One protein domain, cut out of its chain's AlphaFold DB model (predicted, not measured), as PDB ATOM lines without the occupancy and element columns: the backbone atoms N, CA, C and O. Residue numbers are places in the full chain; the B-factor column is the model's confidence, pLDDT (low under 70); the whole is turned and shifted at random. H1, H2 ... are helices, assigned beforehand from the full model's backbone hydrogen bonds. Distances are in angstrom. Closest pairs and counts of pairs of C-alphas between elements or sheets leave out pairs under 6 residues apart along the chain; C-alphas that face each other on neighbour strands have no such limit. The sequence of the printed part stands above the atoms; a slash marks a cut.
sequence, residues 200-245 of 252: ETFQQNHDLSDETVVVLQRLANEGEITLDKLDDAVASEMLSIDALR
ATOM      1  N   GLU A 200      49.984 113.969   0.832       83.69
ATOM      2  CA  GLU A 200      49.722 113.285  -0.439       83.69
ATOM      3  C   GLU A 200      51.006 113.084  -1.254       83.69
ATOM      4  O   GLU A 200      51.309 111.967  -1.665       83.69
ATOM      5  N   THR A 201      51.811 114.137  -1.431       83.19
ATOM      6  CA  THR A 201      53.109 114.036  -2.117       83.19
ATOM      7  C   THR A 201      54.046 113.081  -1.385       83.19
ATOM      8  O   THR A 201      54.672 112.230  -2.007       83.19
ATOM      9  N   PHE A 202      54.095 113.162  -0.054       84.44
ATOM     10  CA  PHE A 202      54.907 112.267   0.762       84.44
ATOM     11  C   PHE A 202      54.449 110.805   0.660       84.44
ATOM     12  O   PHE A 202      55.278 109.910   0.517       84.44
ATOM     13  N   GLN A 203      53.137 110.565   0.687       87.12
ATOM     14  CA  GLN A 203      52.539 109.245   0.519       87.12
ATOM     15  C   GLN A 203      52.917 108.636  -0.830       87.12
ATOM     16  O   GLN A 203      53.394 107.506  -0.873       87.12
ATOM     17  N   GLN A 204      52.741 109.395  -1.915       87.44
ATOM     18  CA  GLN A 204      53.043 108.945  -3.273       87.44
ATOM     19  C   GLN A 204      54.541 108.694  -3.477       87.44
ATOM     20  O   GLN A 204      54.915 107.684  -4.062       87.44
ATOM     21  N   ASN A 205      55.409 109.566  -2.957       86.19
ATOM     22  CA  ASN A 205      56.862 109.428  -3.101       86.19
ATOM     23  C   ASN A 205      57.438 108.203  -2.371       86.19
ATOM     24  O   ASN A 205      58.544 107.762  -2.691       86.19
ATOM     25  N   HIS A 206      56.715 107.671  -1.384       86.50
ATOM     26  CA  HIS A 206      57.154 106.548  -0.559       86.50
ATOM     27  C   HIS A 206      56.234 105.322  -0.640       86.50
ATOM     28  O   HIS A 206      56.406 104.401   0.156       86.50
ATOM     29  N   ASP A 207      55.285 105.305  -1.583       88.31
ATOM     30  CA  ASP A 207      54.306 104.226  -1.777       88.31
ATOM     31  C   ASP A 207      53.598 103.808  -0.469       88.31
ATOM     32  O   ASP A 207      53.394 102.623  -0.197       88.31
ATOM     33  N   LEU A 208      53.240 104.790   0.368       89.31
ATOM     34  CA  LEU A 208      52.631 104.538   1.675       89.31
ATOM     35  C   LEU A 208      51.136 104.242   1.558       89.31
ATOM     36  O   LEU A 208      50.396 104.893   0.813       89.31
ATOM     37  N   SER A 209      50.663 103.303   2.371       91.19
ATOM     38  CA  SER A 209      49.232 103.079   2.549       91.19
ATOM     39  C   SER A 209      48.567 104.243   3.298       91.19
ATOM     40  O   SER A 209      49.200 104.944   4.093       91.19
ATOM     41  N   ASP A 210      47.259 104.429   3.082       90.12
ATOM     42  CA  ASP A 210      46.462 105.429   3.813       90.12
ATOM     43  C   ASP A 210      46.561 105.223   5.333       90.12
ATOM     44  O   ASP A 210      46.620 106.180   6.105       90.12
ATOM     45  N   GLU A 211      46.625 103.962   5.767       89.12
ATOM     46  CA  GLU A 211      46.773 103.587   7.172       89.12
ATOM     47  C   GLU A 211      48.111 104.070   7.749       89.12
ATOM     48  O   GLU A 211      48.132 104.708   8.807       89.12
ATOM     49  N   THR A 212      49.214 103.891   7.016       88.00
ATOM     50  CA  THR A 212      50.524 104.421   7.418       88.00
ATOM     51  C   THR A 212      50.533 105.945   7.476       88.00
ATOM     52  O   THR A 212      51.075 106.520   8.425       88.00
ATOM     53  N   VAL A 213      49.894 106.632   6.524       87.75
ATOM     54  CA  VAL A 213      49.791 108.101   6.548       87.75
ATOM     55  C   VAL A 213      49.039 108.588   7.786       87.75
ATOM     56  O   VAL A 213      49.487 109.537   8.429       87.75
ATOM     57  N   VAL A 214      47.947 107.926   8.180       87.19
ATOM     58  CA  VAL A 214      47.198 108.264   9.404       87.19
ATOM     59  C   VAL A 214      48.070 108.107  10.655       87.19
ATOM     60  O   VAL A 214      48.039 108.958  11.553       87.19
ATOM     61  N   VAL A 215      48.876 107.046  10.724       86.19
ATOM     62  CA  VAL A 215      49.805 106.825  11.843       86.19
ATOM     63  C   VAL A 215      50.893 107.900  11.881       86.19
ATOM     64  O   VAL A 215      51.182 108.446  12.949       86.19
ATOM     65  N   LEU A 216      51.448 108.277  10.730       86.06
ATOM     66  CA  LEU A 216      52.443 109.344  10.640       86.06
ATOM     67  C   LEU A 216      51.860 110.718  10.980       86.06
ATOM     68  O   LEU A 216      52.492 111.484  11.703       86.06
ATOM     69  N   GLN A 217      50.639 111.023  10.546       84.81
ATOM     70  CA  GLN A 217      49.929 112.243  10.942       84.81
ATOM     71  C   GLN A 217      49.803 112.354  12.457       84.81
ATOM     72  O   GLN A 217      50.077 113.409  13.033       84.81
ATOM     73  N   ARG A 218      49.440 111.250  13.116       82.94
ATOM     74  CA  ARG A 218      49.390 111.197  14.576       82.94
ATOM     75  C   ARG A 218      50.768 111.431  15.188       82.94
ATOM     76  O   ARG A 218      50.886 112.280  16.065       82.94
ATOM     77  N   LEU A 219      51.806 110.761  14.689       83.56
ATOM     78  CA  LEU A 219      53.175 110.944  15.174       83.56
ATOM     79  C   LEU A 219      53.657 112.395  15.037       83.56
ATOM     80  O   LEU A 219      54.278 112.916  15.958       83.56
ATOM     81  N   ALA A 220      53.354 113.067  13.923       81.00
ATOM     82  CA  ALA A 220      53.738 114.463  13.700       81.00
ATOM     83  C   ALA A 220      53.072 115.437  14.685       81.00
ATOM     84  O   ALA A 220      53.656 116.468  15.036       81.00
ATOM     85  N   ASN A 221      51.847 115.114  15.107       78.88
ATOM     86  CA  ASN A 221      51.019 115.957  15.965       78.88
ATOM     87  C   ASN A 221      51.239 115.682  17.458       78.88
ATOM     88  O   ASN A 221      51.351 116.618  18.246       78.88
ATOM     89  N   GLU A 222      51.297 114.408  17.842       80.50
ATOM     90  CA  GLU A 222      51.337 113.949  19.236       80.50
ATOM     91  C   GLU A 222      52.765 113.608  19.697       80.50
ATOM     92  O   GLU A 222      53.049 113.617  20.891       80.50
ATOM     93  N   GLY A 223      53.691 113.348  18.767       72.44
ATOM     94  CA  GLY A 223      55.069 112.944  19.071       72.44
ATOM     95  C   GLY A 223      55.216 111.488  19.527       72.44
ATOM     96  O   GLY A 223      56.339 111.031  19.738       72.44
ATOM     97  N   GLU A 224      54.112 110.749  19.653       73.31
ATOM     98  CA  GLU A 224      54.073 109.345  20.057       73.31
ATOM     99  C   GLU A 224      53.046 108.543  19.240       73.31
ATOM    100  O   GLU A 224      52.088 109.091  18.694       73.31
ATOM    101  N   ILE A 225      53.265 107.228  19.130       73.50
ATOM    102  CA  ILE A 225      52.335 106.267  18.517       73.50
ATOM    103  C   ILE A 225      52.089 105.145  19.525       73.50
ATOM    104  O   ILE A 225      53.023 104.657  20.165       73.50
ATOM    105  N   THR A 226      50.838 104.707  19.644       69.81
ATOM    106  CA  THR A 226      50.468 103.547  20.455       69.81
ATOM    107  C   THR A 226      50.639 102.245  19.662       69.81
ATOM    108  O   THR A 226      50.262 102.155  18.494       69.81
ATOM    109  N   LEU A 227      51.219 101.219  20.300       66.06
ATOM    110  CA  LEU A 227      51.564  99.928  19.676       66.06
ATOM    111  C   LEU A 227      50.360  99.167  19.098       66.06
ATOM    112  O   LEU A 227      50.527  98.382  18.178       66.06
ATOM    113  N   ASP A 228      49.152  99.402  19.611       72.06
ATOM    114  CA  ASP A 228      47.912  98.792  19.113       72.06
ATOM    115  C   ASP A 228      47.537  99.242  17.693       72.06
ATOM    116  O   ASP A 228      46.713  98.600  17.047       72.06
ATOM    117  N   LYS A 229      48.140 100.336  17.218       65.38
ATOM    118  CA  LYS A 229      47.943 100.901  15.878       65.38
ATOM    119  C   LYS A 229      49.136 100.696  14.951       65.38
ATOM    120  O   LYS A 229      49.148 101.242  13.853       65.38
ATOM    121  N   LEU A 230      50.152  99.973  15.415       76.88
ATOM    122  CA  LEU A 230      51.353  99.678  14.654       76.88
ATOM    123  C   LEU A 230      51.320  98.195  14.282       76.88
ATOM    124  O   LEU A 230      51.739  97.345  15.069       76.88
ATOM    125  N   ASP A 231      50.776  97.878  13.110       83.19
ATOM    126  CA  ASP A 231      50.898  96.532  12.560       83.19
ATOM    127  C   ASP A 231      52.234  96.354  11.810       83.19
ATOM    128  O   ASP A 231      52.987  97.308  11.584       83.19
ATOM    129  N   ASP A 232      52.562  95.110  11.451       83.31
ATOM    130  CA  ASP A 232      53.831  94.791  10.784       83.31
ATOM    131  C   ASP A 232      53.963  95.472   9.410       83.31
ATOM    132  O   ASP A 232      55.084  95.747   8.965       83.31
ATOM    133  N   ALA A 233      52.840  95.746   8.735       85.12
ATOM    134  CA  ALA A 233      52.817  96.385   7.424       85.12
ATOM    135  C   ALA A 233      53.155  97.877   7.549       85.12
ATOM    136  O   ALA A 233      54.124  98.332   6.940       85.12
ATOM    137  N   VAL A 234      52.456  98.596   8.427       85.00
ATOM    138  CA  VAL A 234      52.703 100.004   8.759       85.00
ATOM    139  C   VAL A 234      54.120 100.191   9.291       85.00
ATOM    140  O   VAL A 234      54.846 101.078   8.839       85.00
ATOM    141  N   ALA A 235      54.574  99.329  10.207       83.94
ATOM    142  CA  ALA A 235      55.937  99.389  10.724       83.94
ATOM    143  C   ALA A 235      56.984  99.190   9.613       83.94
ATOM    144  O   ALA A 235      57.987  99.906   9.578       83.94
ATOM    145  N   SER A 236      56.753  98.252   8.689       85.00
ATOM    146  CA  SER A 236      57.656  98.008   7.558       85.00
ATOM    147  C   SER A 236      57.700  99.190   6.589       85.00
ATOM    148  O   SER A 236      58.791  99.594   6.184       85.00
ATOM    149  N   GLU A 237      56.546  99.775   6.263       87.50
ATOM    150  CA  GLU A 237      56.445 100.975   5.427       87.50
ATOM    151  C   GLU A 237      57.181 102.158   6.076       87.50
ATOM    152  O   GLU A 237      58.051 102.765   5.449       87.50
ATOM    153  N   MET A 238      56.951 102.426   7.365       85.00
ATOM    154  CA  MET A 238      57.640 103.494   8.102       85.00
ATOM    155  C   MET A 238      59.161 103.284   8.177       85.00
ATOM    156  O   MET A 238      59.928 104.230   8.006       85.00
ATOM    157  N   LEU A 239      59.622 102.050   8.414       83.81
ATOM    158  CA  LEU A 239      61.051 101.718   8.480       83.81
ATOM    159  C   LEU A 239      61.736 101.722   7.106       83.81
ATOM    160  O   LEU A 239      62.970 101.777   7.040       83.81
ATOM    161  N   SER A 240      60.979 101.670   6.010       84.75
ATOM    162  CA  SER A 240      61.529 101.800   4.659       84.75
ATOM    163  C   SER A 240      62.035 103.222   4.370       84.75
ATOM    164  O   SER A 240      62.957 103.391   3.572       84.75
ATOM    165  N   ILE A 241      61.520 104.223   5.091       84.19
ATOM    166  CA  ILE A 241      61.873 105.633   4.925       84.19
ATOM    167  C   ILE A 241      63.037 105.984   5.853       84.19
ATOM    168  O   ILE A 241      62.890 106.056   7.076       84.19
ATOM    169  N   ASP A 242      64.202 106.266   5.270       81.62
ATOM    170  CA  ASP A 242      65.432 106.549   6.020       81.62
ATOM    171  C   ASP A 242      65.277 107.699   7.030       81.62
ATOM    172  O   ASP A 242      65.812 107.625   8.138       81.62
ATOM    173  N   ALA A 243      64.509 108.734   6.681       75.00
ATOM    174  CA  ALA A 243      64.257 109.874   7.560       75.00
ATOM    175  C   ALA A 243      63.471 109.492   8.829       75.00
ATOM    176  O   ALA A 243      63.751 110.011   9.909       75.00
ATOM    177  N   LEU A 244      62.540 108.537   8.731       77.25
ATOM    178  CA  LEU A 244      61.678 108.127   9.842       77.25
ATOM    179  C   LEU A 244      62.360 107.152  10.804       77.25
ATOM    180  O   LEU A 244      61.993 107.101  11.980       77.25
ATOM    181  N   ARG A 245      63.397 106.431  10.357       73.44
ATOM    182  CA  ARG A 245      64.140 105.468  11.196       73.44
ATOM    183  C   ARG A 245      64.683 106.074  12.491       73.44
ATOM    184  O   ARG A 245      64.814 105.364  13.481       73.44
TER     185      ARG A 245
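AT A GLANCE: This is residues 200 to 245 of the 252 residues of an uncharacterized protein of Haloarcula sinaiiensis ATCC 33800 (UniProt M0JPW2). Three helices form a loose-jointed rounded body: the longest, H2, meets H3 steeply near its first residues, and the link 223 to 231 loops from H2's last residue back to H3. The short H1 sits near H2, on no helix. The printed part has 46 residues, with H1, H2 and H3 in that order and no named strand; it is all helix and compact, with a radius of gyration of the C-alphas of 9.8 A and spans of 25 by 22 by 19 A.

IN THESE COORDINATES: H1, residues 200 to 205, begins at C-alpha 200 (49.722, 113.285, -0.439). H2, residues 210 to 222, is 18.3 A long. H3, residues 232 to 240, is 12.1 A long and ends at C-alpha 240 (61.529, 101.800, 4.659).

HOW THE PARTS SIT: H1 and H2 are close but not clearly touching; their closest C-alphas, of Gln 203 and Val 213, are 6.7 A apart. H2 touches H3 with residues 211 to 212 alone; the closest C-alphas, of Thr 212 and Val 234, are 5.1 A apart. Their steep tilt of 69 degrees is only just short of about perpendicular. H1 and H3 are apart. In H1, H2 and H3 every O i to N i+4 pair is within hydrogen-bond range.

THE WHOLE: The printed part has no cut and no long link. Residues 226, 227 and 229 have pLDDT under 70.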